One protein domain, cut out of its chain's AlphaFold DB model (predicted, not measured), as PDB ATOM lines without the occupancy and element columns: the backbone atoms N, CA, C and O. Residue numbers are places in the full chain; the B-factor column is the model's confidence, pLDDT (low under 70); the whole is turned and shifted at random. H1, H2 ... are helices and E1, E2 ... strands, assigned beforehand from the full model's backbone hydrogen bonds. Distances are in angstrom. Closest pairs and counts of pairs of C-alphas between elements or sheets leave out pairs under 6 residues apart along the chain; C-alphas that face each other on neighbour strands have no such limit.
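AT A GLANCE: This is residues 22 to 121 of the 520 residues of the protein "5-amino-6-(5-phosphoribosylamino)uracil reductase" of Abscondita terminalis (UniProt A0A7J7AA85). A small sheet of three antiparallel strands has one long helix, H1, lying along one of its faces, so the core is two layers, a sheet and one helix on one face of it. The short helix H2 only grazes the sheet, coming near strand E1, and long loops join most of the parts. The printed part has 100 residues with two named helices and three named strands, in the order H1 H2 E1 E2 E3, and its class is mixed, helices and strands. The strands run E1 E2 E3 side by side, a meander, each strand the antiparallel neighbour of the one before. The whole is compact, with a radius of gyration of the C-alphas of 14.1 A, and only just elongated, spanning 40 by 26 by 20 A.

HOW THE PARTS SIT: Begin at the inner strand E2, residues 97 to 103. Its neighbour E1, residues 83 to 89, forms a hairpin with it at 162 degrees; look for N 84 and O 102, 2.7 A apart and within hydrogen-bond range. On the other side of E2, E3, residues 117 to 120, forms a second hairpin with it at 173 degrees, with N 99 and O 119 at 2.8 A. H1, residues 22 to 48, is on the sheet at a height over the sheet of 9.0 A. It lies over E2 and runs along the strands, at 19 degrees to E2 on the local plane; it is only just not over E1, on which 2 of its C-alphas fall. The closest C-alphas of H1 and E2 are those of Leu 34 and Val 99, 6.5 A apart. H2, residues 63 to 69, is only just on the sheet, with 5 pairs of C-alphas within 10 A, and only grazes it with residues 63 to 66; its closest C-alpha pair with E1 is Phe 66 and Ser 86, 7.8 A. H1 and H2 are close but not clearly touching, about perpendicular at 89 degrees, with Trp 40 and Tyr 69 the closest C-alphas at 7.7 A. In H1 and H2 every O i to N i+4 pair is within hydrogen-bond range.

IN THESE COORDINATES: Find C-alpha 22 at (-0.510, -32.413, -2.832); from there H1 runs 38.7 A to C-alpha 48 at (5.961, -57.311, 26.102). H2 measures 10.4 A, E1 19.0 A and E2 19.6 A. E3, 10.1 A long, ends at C-alpha 120 at (5.459, -38.103, 22.595).

THE WHOLE: The C-alphas of Ser 55 and Arg 113 are the two farthest apart, 41.3 A. The printed part has no cut. The links H1 to H2, H2 to E1 and E2 to E3 are long, and E1 to E2 is short. The mean pLDDT of the printed part is 70.1, and 39 residues are under 70, among them residues 63 to 83.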
ATOM      1  N   VAL A  22      -1.479 -31.316  -2.944       69.06
ATOM      2  CA  VAL A  22      -0.510 -32.413  -2.832       69.06
ATOM      3  C   VAL A  22       0.194 -32.369  -1.473       69.06
ATOM      4  O   VAL A  22       0.251 -33.393  -0.796       69.06
ATOM      5  N   ALA A  23       0.653 -31.200  -1.013       68.94
ATOM      6  CA  ALA A  23       1.280 -31.047   0.303       68.94
ATOM      7  C   ALA A  23       0.335 -31.452   1.450       68.94
ATOM      8  O   ALA A  23       0.746 -32.126   2.396       68.94
ATOM      9  N   LYS A  24      -0.957 -31.107   1.359       69.81
ATOM     10  CA  LYS A  24      -1.982 -31.538   2.324       69.81
ATOM     11  C   LYS A  24      -2.158 -33.060   2.331       69.81
ATOM     12  O   LYS A  24      -2.196 -33.640   3.415       69.81
ATOM     13  N   GLY A  25      -2.207 -33.695   1.160       66.81
ATOM     14  CA  GLY A  25      -2.249 -35.155   1.041       66.81
ATOM     15  C   GLY A  25      -1.030 -35.826   1.681       66.81
ATOM     16  O   GLY A  25      -1.183 -36.751   2.472       66.81
ATOM     17  N   ARG A  26       0.175 -35.292   1.441       73.19
ATOM     18  CA  ARG A  26       1.424 -35.810   2.028       73.19
ATOM     19  C   ARG A  26       1.492 -35.654   3.549       73.19
ATOM     20  O   ARG A  26       1.994 -36.544   4.228       73.19
ATOM     21  N   ARG A  27       0.951 -34.563   4.104       74.38
ATOM     22  CA  ARG A  27       0.804 -34.404   5.564       74.38
ATOM     23  C   ARG A  27      -0.153 -35.436   6.160       74.38
ATOM     24  O   ARG A  27       0.122 -35.965   7.232       74.38
ATOM     25  N   ALA A  28      -1.262 -35.723   5.479       68.25
ATOM     26  CA  ALA A  28      -2.202 -36.753   5.917       68.25
ATOM     27  C   ALA A  28      -1.557 -38.149   5.896       68.25
ATOM     28  O   ALA A  28      -1.731 -38.909   6.844       68.25
ATOM     29  N   GLU A  29      -0.750 -38.443   4.873       69.88
ATOM     30  CA  GLU A  29       0.038 -39.678   4.762       69.88
ATOM     31  C   GLU A  29       0.998 -39.834   5.956       69.88
ATOM     32  O   GLU A  29       0.963 -40.846   6.653       69.88
ATOM     33  N   ALA A  30       1.782 -38.792   6.267       70.12
ATOM     34  CA  ALA A  30       2.699 -38.794   7.408       70.12
ATOM     35  C   ALA A  30       1.965 -39.024   8.743       70.12
ATOM     36  O   ALA A  30       2.393 -39.841   9.557       70.12
ATOM     37  N   ARG A  31       0.818 -38.364   8.950       74.00
ATOM     38  CA  ARG A  31      -0.018 -38.543  10.151       74.00
ATOM     39  C   ARG A  31      -0.606 -39.952  10.260       74.00
ATOM     40  O   ARG A  31      -0.656 -40.501  11.357       74.00
ATOM     41  N   ALA A  32      -1.014 -40.556   9.145       68.88
ATOM     42  CA  ALA A  32      -1.533 -41.923   9.129       68.88
ATOM     43  C   ALA A  32      -0.456 -42.945   9.532       68.88
ATOM     44  O   ALA A  32      -0.729 -43.867  10.305       68.88
ATOM     45  N   VAL A  33       0.785 -42.750   9.071       68.94
ATOM     46  CA  VAL A  33       1.910 -43.604   9.476       68.94
ATOM     47  C   VAL A  33       2.264 -43.390  10.952       68.94
ATOM     48  O   VAL A  33       2.468 -44.375  11.656       68.94
ATOM     49  N   LEU A  34       2.244 -42.149  11.459       75.31
ATOM     50  CA  LEU A  34       2.437 -41.870  12.893       75.31
ATOM     51  C   LEU A  34       1.381 -42.551  13.774       75.31
ATOM     52  O   LEU A  34       1.722 -43.167  14.781       75.31
ATOM     53  N   SER A  35       0.106 -42.495  13.380       75.75
ATOM     54  CA  SER A  35      -0.966 -43.184  14.106       75.75
ATOM     55  C   SER A  35      -0.809 -44.708  14.051       75.75
ATOM     56  O   SER A  35      -1.034 -45.386  15.054       75.75
ATOM     57  N   SER A  36      -0.373 -45.251  12.912       71.25
ATOM     58  CA  SER A  36      -0.090 -46.684  12.767       71.25
ATOM     59  C   SER A  36       1.080 -47.119  13.658       71.25
ATOM     60  O   SER A  36       1.024 -48.187  14.270       71.25
ATOM     61  N   ALA A  37       2.107 -46.268  13.771       73.12
ATOM     62  CA  ALA A  37       3.232 -46.441  14.681       73.12
ATOM     63  C   ALA A  37       2.783 -46.498  16.138       73.12
ATOM     64  O   ALA A  37       3.056 -47.483  16.819       73.12
ATOM     65  N   GLN A  38       1.997 -45.516  16.577       80.06
ATOM     66  CA  GLN A  38       1.412 -45.485  17.917       80.06
ATOM     67  C   GLN A  38       0.607 -46.760  18.225       80.06
ATOM     68  O   GLN A  38       0.849 -47.425  19.225       80.06
ATOM     69  N   GLN A  39      -0.314 -47.161  17.344       77.81
ATOM     70  CA  GLN A  39      -1.143 -48.357  17.557       77.81
ATOM     71  C   GLN A  39      -0.325 -49.647  17.659       77.81
ATOM     72  O   GLN A  39      -0.718 -50.593  18.342       77.81
ATOM     73  N   TRP A  40       0.781 -49.745  16.926       79.81
ATOM     74  CA  TRP A  40       1.683 -50.878  17.076       79.81
ATOM     75  C   TRP A  40       2.457 -50.809  18.383       79.81
ATOM     76  O   TRP A  40       2.588 -51.847  19.015       79.81
ATOM     77  N   MET A  41       2.908 -49.626  18.813       79.06
ATOM     78  CA  MET A  41       3.558 -49.469  20.114       79.06
ATOM     79  C   MET A  41       2.627 -49.959  21.226       79.06
ATOM     80  O   MET A  41       3.037 -50.786  22.032       79.06
ATOM     81  N   GLU A  42       1.349 -49.573  21.215       84.44
ATOM     82  CA  GLU A  42       0.379 -50.053  22.214       84.44
ATOM     83  C   GLU A  42       0.183 -51.575  22.192       84.44
ATOM     84  O   GLU A  42       0.099 -52.226  23.239       84.44
ATOM     85  N   ARG A  43       0.155 -52.178  20.998       76.31
ATOM     86  CA  ARG A  43       0.111 -53.642  20.859       76.31
ATOM     87  C   ARG A  43       1.388 -54.294  21.377       76.31
ATOM     88  O   ARG A  43       1.319 -55.260  22.127       76.31
ATOM     89  N   PHE A  44       2.541 -53.735  21.026       77.19
ATOM     90  CA  PHE A  44       3.847 -54.199  21.466       77.19
ATOM     91  C   PHE A  44       3.959 -54.175  22.992       77.19
ATOM     92  O   PHE A  44       4.414 -55.150  23.589       77.19
ATOM     93  N   TYR A  45       3.481 -53.104  23.625       81.19
ATOM     94  CA  TYR A  45       3.414 -52.988  25.077       81.19
ATOM     95  C   TYR A  45       2.490 -54.027  25.698       81.19
ATOM     96  O   TYR A  45       2.844 -54.648  26.692       81.19
ATOM     97  N   SER A  46       1.332 -54.272  25.087       74.88
ATOM     98  CA  SER A  46       0.383 -55.283  25.568       74.88
ATOM     99  C   SER A  46       0.979 -56.698  25.573       74.88
ATOM    100  O   SER A  46       0.606 -57.522  26.404       74.88
ATOM    101  N   GLU A  47       1.907 -56.983  24.657       71.38
ATOM    102  CA  GLU A  47       2.577 -58.283  24.542       71.38
ATOM    103  C   GLU A  47       3.853 -58.389  25.393       71.38
ATOM    104  O   GLU A  47       4.165 -59.466  25.902       71.38
ATOM    105  N   ASN A  48       4.605 -57.293  25.539       73.31
ATOM    106  CA  ASN A  48       5.961 -57.311  26.102       73.31
ATOM    107  C   ASN A  48       6.096 -56.537  27.424       73.31
ATOM    108  O   ASN A  48       7.121 -56.665  28.093       73.31
ATOM    109  N   PHE A  49       5.085 -55.753  27.809       79.44
ATOM    110  CA  PHE A  49       5.046 -54.879  28.993       79.44
ATOM    111  C   PHE A  49       6.218 -53.884  29.080       79.44
ATOM    112  O   PHE A  49       6.692 -53.560  30.167       79.44
ATOM    113  N   ARG A  50       6.737 -53.462  27.922       78.44
ATOM    114  CA  ARG A  50       7.842 -52.504  27.751       78.44
ATOM    115  C   ARG A  50       7.879 -52.024  26.301       78.44
ATOM    116  O   ARG A  50       7.388 -52.734  25.426       78.44
ATOM    117  N   TYR A  51       8.509 -50.882  26.029       80.75
ATOM    118  CA  TYR A  51       8.676 -50.369  24.657       80.75
ATOM    119  C   TYR A  51      10.085 -50.542  24.074       80.75
ATOM    120  O   TYR A  51      10.267 -50.365  22.879       80.75
ATOM    121  N   ASP A  52      11.102 -50.867  24.870       79.00
ATOM    122  CA  ASP A  52      12.514 -50.802  24.456       79.00
ATOM    123  C   ASP A  52      13.050 -52.093  23.807       79.00
ATOM    124  O   ASP A  52      13.924 -52.008  22.944       79.00
ATOM    125  N   ARG A  53      12.543 -53.288  24.166       74.62
ATOM    126  CA  ARG A  53      12.932 -54.579  23.539       74.62
ATOM    127  C   ARG A  53      11.824 -55.630  23.565       74.62
ATOM    128  O   ARG A  53      10.965 -55.593  24.442       74.62
ATOM    129  N   ASN A  54      11.891 -56.596  22.644       72.31
ATOM    130  CA  ASN A  54      11.032 -57.792  22.630       72.31
ATOM    131  C   ASN A  54      11.705 -59.016  23.285       72.31
ATOM    132  O   ASN A  54      12.862 -58.961  23.698       72.31
ATOM    133  N   SER A  55      10.990 -60.146  23.344       70.06
ATOM    134  CA  SER A  55      11.485 -61.423  23.895       70.06
ATOM    135  C   SER A  55      12.681 -62.040  23.152       70.06
ATOM    136  O   SER A  55      13.351 -62.910  23.703       70.06
ATOM    137  N   ALA A  56      12.973 -61.586  21.930       73.62
ATOM    138  CA  ALA A  56      14.143 -61.979  21.143       73.62
ATOM    139  C   ALA A  56      15.339 -61.018  21.329       73.62
ATOM    140  O   ALA A  56      16.304 -61.088  20.574       73.62
ATOM    141  N   ASP A  57      15.263 -60.119  22.316       75.38
ATOM    142  CA  ASP A  57      16.270 -59.103  22.653       75.38
ATOM    143  C   ASP A  57      16.549 -58.090  21.520       75.38
ATOM    144  O   ASP A  57      17.596 -57.443  21.467       75.38
ATOM    145  N   VAL A  58      15.581 -57.917  20.611       74.12
ATOM    146  CA  VAL A  58      15.654 -56.956  19.503       74.12
ATOM    147  C   VAL A  58      15.019 -55.629  19.923       74.12
ATOM    148  O   VAL A  58      13.913 -55.610  20.474       74.12
ATOM    149  N   LYS A  59      15.707 -54.512  19.645       75.69
ATOM    150  CA  LYS A  59      15.212 -53.158  19.921       75.69
ATOM    151  C   LYS A  59      14.078 -52.747  18.982       75.69
ATOM    152  O   LYS A  59      14.170 -52.935  17.770       75.69
ATOM    153  N   VAL A  60      13.046 -52.123  19.540       73.38
ATOM    154  CA  VAL A  60      11.862 -51.655  18.801       73.38
ATOM    155  C   VAL A  60      12.166 -50.568  17.769       73.38
ATOM    156  O   VAL A  60      11.550 -50.548  16.706       73.38
ATOM    157  N   ASP A  61      13.128 -49.696  18.051       72.06
ATOM    158  CA  ASP A  61      13.574 -48.622  17.159       72.06
ATOM    159  C   ASP A  61      14.544 -49.102  16.065       72.06
ATOM    160  O   ASP A  61      15.106 -48.293  15.330       72.06
ATOM    161  N   SER A  62      14.744 -50.417  15.926       74.19
ATOM    162  CA  SER A  62      15.563 -50.955  14.843       74.19
ATOM    163  C   SER A  62      14.877 -50.793  13.483       74.19
ATOM    164  O   SER A  62      13.694 -51.096  13.302       74.19
ATOM    165  N   ASP A  63      15.669 -50.371  12.499       67.81
ATOM    166  CA  ASP A  63      15.252 -50.142  11.113       67.81
ATOM    167  C   ASP A  63      14.511 -51.343  10.491       67.81
ATOM    168  O   ASP A  63      13.565 -51.172   9.717       67.81
ATOM    169  N   ASP A  64      14.925 -52.561  10.849       67.62
ATOM    170  CA  ASP A  64      14.365 -53.812  10.333       67.62
ATOM    171  C   ASP A  64      12.977 -54.120  10.915       67.62
ATOM    172  O   ASP A  64      12.074 -54.529  10.180       67.62
ATOM    173  N   LEU A  65      12.769 -53.903  12.221       65.88
ATOM    174  CA  LEU A  65      11.457 -54.084  12.855       65.88
ATOM    175  C   LEU A  65      10.478 -52.996  12.419       65.88
ATOM    176  O   LEU A  65       9.315 -53.301  12.147       65.88
ATOM    177  N   PHE A  66      10.958 -51.759  12.284       65.00
ATOM    178  CA  PHE A  66      10.140 -50.642  11.836       65.00
ATOM    179  C   PHE A  66       9.569 -50.911  10.431       65.00
ATOM    180  O   PHE A  66       8.355 -50.917  10.228       65.00
ATOM    181  N   LYS A  67      10.417 -51.254   9.455       64.00
ATOM    182  CA  LYS A  67       9.974 -51.550   8.076       64.00
ATOM    183  C   LYS A  67       9.116 -52.815   7.971       64.00
ATOM    184  O   LYS A  67       8.328 -52.935   7.036       64.00
ATOM    185  N   LYS A  68       9.260 -53.761   8.906       64.38
ATOM    186  CA  LYS A  68       8.476 -55.006   8.945       64.38
ATOM    187  C   LYS A  68       7.026 -54.784   9.384       64.38
ATOM    188  O   LYS A  68       6.142 -55.481   8.891       64.38
ATOM    189  N   TYR A  69       6.785 -53.863  10.316       58.53
ATOM    190  CA  TYR A  69       5.467 -53.682  10.934       58.53
ATOM    191  C   TYR A  69       4.757 -52.378  10.555       58.53
ATOM    192  O   TYR A  69       3.550 -52.265  10.779       58.53
ATOM    193  N   PHE A  70       5.464 -51.430   9.933       64.00
ATOM    194  CA  PHE A  70       4.897 -50.172   9.454       64.00
ATOM    195  C   PHE A  70       4.899 -50.090   7.937       64.00
ATOM    196  O   PHE A  70       5.883 -50.395   7.267       64.00
ATOM    197  N   SER A  71       3.791 -49.597   7.386       52.56
ATOM    198  CA  SER A  71       3.766 -49.164   5.994       52.56
ATOM    199  C   SER A  71       4.584 -47.882   5.876       52.56
ATOM    200  O   SER A  71       4.157 -46.826   6.341       52.56
ATOM    201  N   VAL A  72       5.770 -47.966   5.273       57.41
ATOM    202  CA  VAL A  72       6.551 -46.775   4.932       57.41
ATOM    203  C   VAL A  72       5.880 -46.136   3.726       57.41
ATOM    204  O   VAL A  72       5.741 -46.768   2.680       57.41
ATOM    205  N   SER A  73       5.405 -44.907   3.892       49.16
ATOM    206  CA  SER A  73       4.852 -44.119   2.797       49.16
ATOM    207  C   SER A  73       5.921 -43.125   2.310       49.16
ATOM    208  O   SER A  73       6.481 -42.403   3.146       49.16
ATOM    209  N   PRO A  74       6.200 -43.038   0.999       50.41
ATOM    210  CA  PRO A  74       5.606 -43.835  -0.067       50.41
ATOM    211  C   PRO A  74       6.142 -45.276  -0.054       50.41
ATOM    212  O   PRO A  74       7.286 -45.521   0.334       50.41
ATOM    213  N   GLN A  75       5.318 -46.225  -0.507       54.00
ATOM    214  CA  GLN A  75       5.736 -47.619  -0.666       54.00
ATOM    215  C   GLN A  75       6.937 -47.731  -1.628       54.00
ATOM    216  O   GLN A  75       7.093 -46.882  -2.516       54.00
ATOM    217  N   PRO A  76       7.778 -48.780  -1.514       47.94
ATOM    218  CA  PRO A  76       8.867 -49.014  -2.460       47.94
ATOM    219  C   PRO A  76       8.363 -48.963  -3.913       47.94
ATOM    220  O   PRO A  76       7.457 -49.703  -4.286       47.94
ATOM    221  N   GLY A  77       8.927 -48.063  -4.726       50.69
ATOM    222  CA  GLY A  77       8.524 -47.852  -6.125       50.69
ATOM    223  C   GLY A  77       7.534 -46.704  -6.382       50.69
ATOM    224  O   GLY A  77       7.265 -46.405  -7.541       50.69
ATOM    225  N   GLN A  78       7.034 -46.013  -5.348       55.31
ATOM    226  CA  GLN A  78       6.077 -44.892  -5.464       55.31
ATOM    227  C   GLN A  78       6.705 -43.490  -5.272       55.31
ATOM    228  O   GLN A  78       6.003 -42.508  -5.024       55.31
ATOM    229  N   GLY A  79       8.029 -43.373  -5.420       60.97
ATOM    230  CA  GLY A  79       8.780 -42.112  -5.327       60.97
ATOM    231  C   GLY A  79       9.726 -42.043  -4.124       60.97
ATOM    232  O   GLY A  79       9.883 -43.008  -3.380       60.97
ATOM    233  N   SER A  80      10.409 -40.906  -3.952       59.25
ATOM    234  CA  SER A  80      11.326 -40.688  -2.824       59.25
ATOM    235  C   SER A  80      10.565 -40.367  -1.529       59.25
ATOM    236  O   SER A  80       9.583 -39.624  -1.579       59.25
ATOM    237  N   PRO A  81      11.013 -40.867  -0.360       62.00
ATOM    238  CA  PRO A  81      10.406 -40.526   0.921       62.00
ATOM    239  C   PRO A  81      10.553 -39.035   1.223       62.00
ATOM    240  O   PRO A  81      11.640 -38.469   1.098       62.00
ATOM    241  N   MET A  82       9.437 -38.418   1.606       69.81
ATOM    242  CA  MET A  82       9.330 -36.974   1.857       69.81
ATOM    243  C   MET A  82       9.453 -36.637   3.347       69.81
ATOM    244  O   MET A  82       9.875 -35.535   3.695       69.81
ATOM    245  N   TYR A  83       9.117 -37.607   4.199       68.12
ATOM    246  CA  TYR A  83       9.357 -37.608   5.635       68.12
ATOM    247  C   TYR A  83      10.167 -38.853   5.997       68.12
ATOM    248  O   TYR A  83       9.964 -39.927   5.426       68.12
ATOM    249  N   GLU A  84      11.079 -38.696   6.940       72.56
ATOM    250  CA  GLU A  84      11.763 -39.765   7.645       72.56
ATOM    251  C   GLU A  84      11.008 -40.021   8.946       72.56
ATOM    252  O   GLU A  84      10.822 -39.111   9.755       72.56
ATOM    253  N   ILE A  85      10.496 -41.241   9.101       72.75
ATOM    254  CA  ILE A  85       9.661 -41.609  10.240       72.75
ATOM    255  C   ILE A  85      10.452 -42.555  11.122       72.75
ATOM    256  O   ILE A  85      10.970 -43.559  10.638       72.75
ATOM    257  N   SER A  86      10.526 -42.235  12.406       73.50
ATOM    258  CA  SER A  86      11.238 -43.034  13.392       73.50
ATOM    259  C   SER A  86      10.444 -43.142  14.684       73.50
ATOM    260  O   SER A  86       9.721 -42.227  15.085       73.50
ATOM    261  N   VAL A  87      10.585 -44.288  15.340       74.50
ATOM    262  CA  VAL A  87      10.206 -44.468  16.741       74.50
ATOM    263  C   VAL A  87      11.483 -44.309  17.547       74.50
ATOM    264  O   VAL A  87      12.495 -44.920  17.227       74.50
ATOM    265  N   VAL A  88      11.442 -43.482  18.580       75.62
ATOM    266  CA  VAL A  88      12.540 -43.291  19.522       75.62
ATOM    267  C   VAL A  88      12.068 -43.786  20.875       75.62
ATOM    268  O   VAL A  88      11.168 -43.199  21.481       75.62
ATOM    269  N   VAL A  89      12.705 -44.849  21.352       70.31
ATOM    270  CA  VAL A  89      12.539 -45.348  22.715       70.31
ATOM    271  C   VAL A  89      13.826 -45.033  23.462       70.31
ATOM    272  O   VAL A  89      14.911 -45.408  23.028       70.31
ATOM    273  N   THR A  90      13.730 -44.263  24.544       66.94
ATOM    274  CA  THR A  90      14.929 -43.844  25.282       66.94
ATOM    275  C   THR A  90      15.377 -44.988  26.182       66.94
ATOM    276  O   THR A  90      14.624 -45.402  27.064       66.94
ATOM    277  N   ASP A  91      16.602 -45.483  25.983       53.91
ATOM    278  CA  ASP A  91      17.193 -46.515  26.841       53.91
ATOM    279  C   ASP A  91      17.099 -46.081  28.323       53.91
ATOM    280  O   ASP A  91      17.560 -45.006  28.707       53.91
ATOM    281  N   GLY A  92      16.464 -46.913  29.158       55.22
ATOM    282  CA  GLY A  92      16.248 -46.646  30.588       55.22
ATOM    283  C   GLY A  92      14.873 -46.077  30.960       55.22
ATOM    284  O   GLY A  92      14.516 -46.123  32.136       55.22
ATOM    285  N   VAL A  93      14.065 -45.631  29.991       64.88
ATOM    286  CA  VAL A  93      12.659 -45.244  30.204       64.88
ATOM    287  C   VAL A  93      11.765 -46.363  29.673       64.88
ATOM    288  O   VAL A  93      11.419 -46.398  28.496       64.88
ATOM    289  N   ARG A  94      11.441 -47.329  30.542       57.12
ATOM    290  CA  ARG A  94      10.807 -48.608  30.154       57.12
ATOM    291  C   ARG A  94       9.441 -48.455  29.473       57.12
ATOM    292  O   ARG A  94       9.096 -49.277  28.623       57.12
ATOM    293  N   ASP A  95       8.724 -47.385  29.803       73.62
ATOM    294  CA  ASP A  95       7.307 -47.204  29.477       73.62
ATOM    295  C   ASP A  95       7.030 -45.908  28.695       73.62
ATOM    296  O   ASP A  95       5.928 -45.375  28.754       73.62
ATOM    297  N   ALA A  96       8.018 -45.370  27.971       74.12
ATOM    298  CA  ALA A  96       7.782 -44.209  27.116       74.12
ATOM    299  C   ALA A  96       8.446 -44.338  25.750       74.12
ATOM    300  O   ALA A  96       9.570 -44.822  25.616       74.12
ATOM    301  N   TYR A  97       7.768 -43.809  24.740       78.69
ATOM    302  CA  TYR A  97       8.296 -43.664  23.396       78.69
ATOM    303  C   TYR A  97       7.911 -42.307  22.813       78.69
ATOM    304  O   TYR A  97       6.979 -41.642  23.267       78.69
ATOM    305  N   SER A  98       8.622 -41.915  21.764       76.81
ATOM    306  CA  SER A  98       8.173 -40.859  20.864       76.81
ATOM    307  C   SER A  98       8.206 -41.361  19.429       76.81
ATOM    308  O   SER A  98       9.085 -42.134  19.059       76.81
ATOM    309  N   VAL A  99       7.254 -40.933  18.614       76.12
ATOM    310  CA  VAL A  99       7.245 -41.172  17.171       76.12
ATOM    311  C   VAL A  99       7.415 -39.834  16.476       76.12
ATOM    312  O   VAL A  99       6.739 -38.858  16.808       76.12
ATOM    313  N   LYS A 100       8.335 -39.773  15.518       76.81
ATOM    314  CA  LYS A 100       8.704 -38.551  14.806       76.81
ATOM    315  C   LYS A 100       8.515 -38.766  13.316       76.81
ATOM    316  O   LYS A 100       8.885 -39.816  12.807       76.81
ATOM    317  N   ALA A 101       7.976 -37.771  12.623       75.12
ATOM    318  CA  ALA A 101       8.015 -37.676  11.170       75.12
ATOM    319  C   ALA A 101       8.735 -36.376  10.803       75.12
ATOM    320  O   ALA A 101       8.154 -35.290  10.856       75.12
ATOM    321  N   VAL A 102      10.014 -36.500  10.459       76.62
ATOM    322  CA  VAL A 102      10.924 -35.386  10.172       76.62
ATOM    323  C   VAL A 102      10.994 -35.176   8.669       76.62
ATOM    324  O   VAL A 102      11.172 -36.129   7.913       76.62
ATOM    325  N   ARG A 103      10.838 -33.943   8.190       78.38
ATOM    326  CA  ARG A 103      10.920 -33.653   6.751       78.38
ATOM    327  C   ARG A 103      12.317 -33.974   6.230       78.38
ATOM    328  O   ARG A 103      13.323 -33.558   6.800       78.38
ATOM    329  N   LYS A 104      12.388 -34.669   5.096       78.31
ATOM    330  CA  LYS A 104      13.673 -35.002   4.477       78.31
ATOM    331  C   LYS A 104      14.268 -33.770   3.789       78.31
ATOM    332  O   LYS A 104      13.628 -33.170   2.922       78.31
ATOM    333  N   ALA A 105      15.505 -33.416   4.133       71.50
ATOM    334  CA  ALA A 105      16.221 -32.318   3.486       71.50
ATOM    335  C   ALA A 105      16.310 -32.540   1.961       71.50
ATOM    336  O   ALA A 105      16.648 -33.629   1.498       71.50
ATOM    337  N   GLY A 106      15.973 -31.510   1.177       67.06
ATOM    338  CA  GLY A 106      15.957 -31.572  -0.290       67.06
ATOM    339  C   GLY A 106      14.721 -32.234  -0.920       67.06
ATOM    340  O   GLY A 106      14.624 -32.267  -2.145       67.06
ATOM    341  N   ALA A 107      13.760 -32.733  -0.132       74.75
ATOM    342  CA  ALA A 107      12.470 -33.207  -0.640       74.75
ATOM    343  C   ALA A 107      11.483 -32.042  -0.863       74.75
ATOM    344  O   ALA A 107      11.628 -30.977  -0.270       74.75
ATOM    345  N   ALA A 108      10.417 -32.243  -1.650       70.31
ATOM    346  CA  ALA A 108       9.426 -31.181  -1.911       70.31
ATOM    347  C   ALA A 108       8.655 -30.710  -0.660       70.31
ATOM    348  O   ALA A 108       8.006 -29.671  -0.705       70.31
ATOM    349  N   MET A 109       8.735 -31.449   0.454       74.69
ATOM    350  CA  MET A 109       8.183 -31.037   1.747       74.69
ATOM    351  C   MET A 109       9.202 -30.308   2.636       74.69
ATOM    352  O   MET A 109       8.817 -29.856   3.704       74.69
ATOM    353  N   ALA A 110      10.477 -30.174   2.243       72.81
ATOM    354  CA  ALA A 110      11.547 -29.658   3.108       72.81
ATOM    355  C   ALA A 110      11.288 -28.237   3.648       72.81
ATOM    356  O   ALA A 110      11.747 -27.902   4.735       72.81
ATOM    357  N   SER A 111      10.529 -27.423   2.913       69.75
ATOM    358  CA  SER A 111      10.132 -26.060   3.285       69.75
ATOM    359  C   SER A 111       8.653 -25.936   3.679       69.75
ATOM    360  O   SER A 111       8.108 -24.833   3.680       69.75
ATOM    361  N   ASP A 112       7.968 -27.043   3.994       71.00
ATOM    362  CA  ASP A 112       6.544 -26.996   4.349       71.00
ATOM    363  C   ASP A 112       6.285 -26.174   5.610       71.00
ATOM    364  O   ASP A 112       6.935 -26.369   6.634       71.00
ATOM    365  N   ARG A 113       5.260 -25.325   5.574       66.44
ATOM    366  CA  ARG A 113       4.897 -24.462   6.706       66.44
ATOM    367  C   ARG A 113       4.492 -25.209   7.984       66.44
ATOM    368  O   ARG A 113       4.523 -24.614   9.051       66.44
ATOM    369  N   CYS A 114       4.047 -26.468   7.896       62.25
ATOM    370  CA  CYS A 114       3.551 -27.204   9.064       62.25
ATOM    371  C   CYS A 114       4.649 -27.918   9.857       62.25
ATOM    372  O   CYS A 114       4.333 -28.501  10.889       62.25
ATOM    373  N   GLY A 115       5.907 -27.854   9.417       75.25
ATOM    374  CA  GLY A 115       7.012 -28.398  10.195       75.25
ATOM    375  C   GLY A 115       7.091 -29.927  10.196       75.25
ATOM    376  O   GLY A 115       6.544 -30.611   9.329       75.25
ATOM    377  N   ASP A 116       7.826 -30.434  11.178       73.12
ATOM    378  CA  ASP A 116       7.924 -31.857  11.491       73.12
ATOM    379  C   ASP A 116       6.793 -32.251  12.453       73.12
ATOM    380  O   ASP A 116       6.275 -31.415  13.196       73.12
ATOM    381  N   PHE A 117       6.402 -33.522  12.452       70.94
ATOM    382  CA  PHE A 117       5.334 -34.023  13.320       70.94
ATOM    383  C   PHE A 117       5.902 -34.909  14.426       70.94
ATOM    384  O   PHE A 117       6.795 -35.723  14.181       70.94
ATOM    385  N   TYR A 118       5.346 -34.786  15.630       70.88
ATOM    386  CA  TYR A 118       5.803 -35.502  16.819       70.88
ATOM    387  C   TYR A 118       4.611 -36.042  17.607       70.88
ATOM    388  O   TYR A 118       3.614 -35.345  17.784       70.88
ATOM    389  N   LEU A 119       4.741 -37.268  18.102       72.44
ATOM    390  CA  LEU A 119       3.864 -37.866  19.102       72.44
ATOM    391  C   LEU A 119       4.752 -38.356  20.242       72.44
ATOM    392  O   LEU A 119       5.586 -39.227  20.020       72.44
ATOM    393  N   ASP A 120       4.626 -37.774  21.432       73.94
ATOM    394  CA  ASP A 120       5.459 -38.103  22.595       73.94
ATOM    395  C   ASP A 120       4.573 -38.598  23.737       73.94
ATOM    396  O   ASP A 120       3.614 -37.924  24.113       73.94
ATOM    397  N   GLN A 121       4.876 -39.785  24.261       69.50
ATOM    398  CA  GLN A 121       4.170 -40.373  25.399       69.50
ATOM    399  C   GLN A 121       4.800 -40.033  26.754       69.50
ATOM    400  O   GLN A 121       4.276 -40.439  27.791       69.50
TER     401      GLN A 121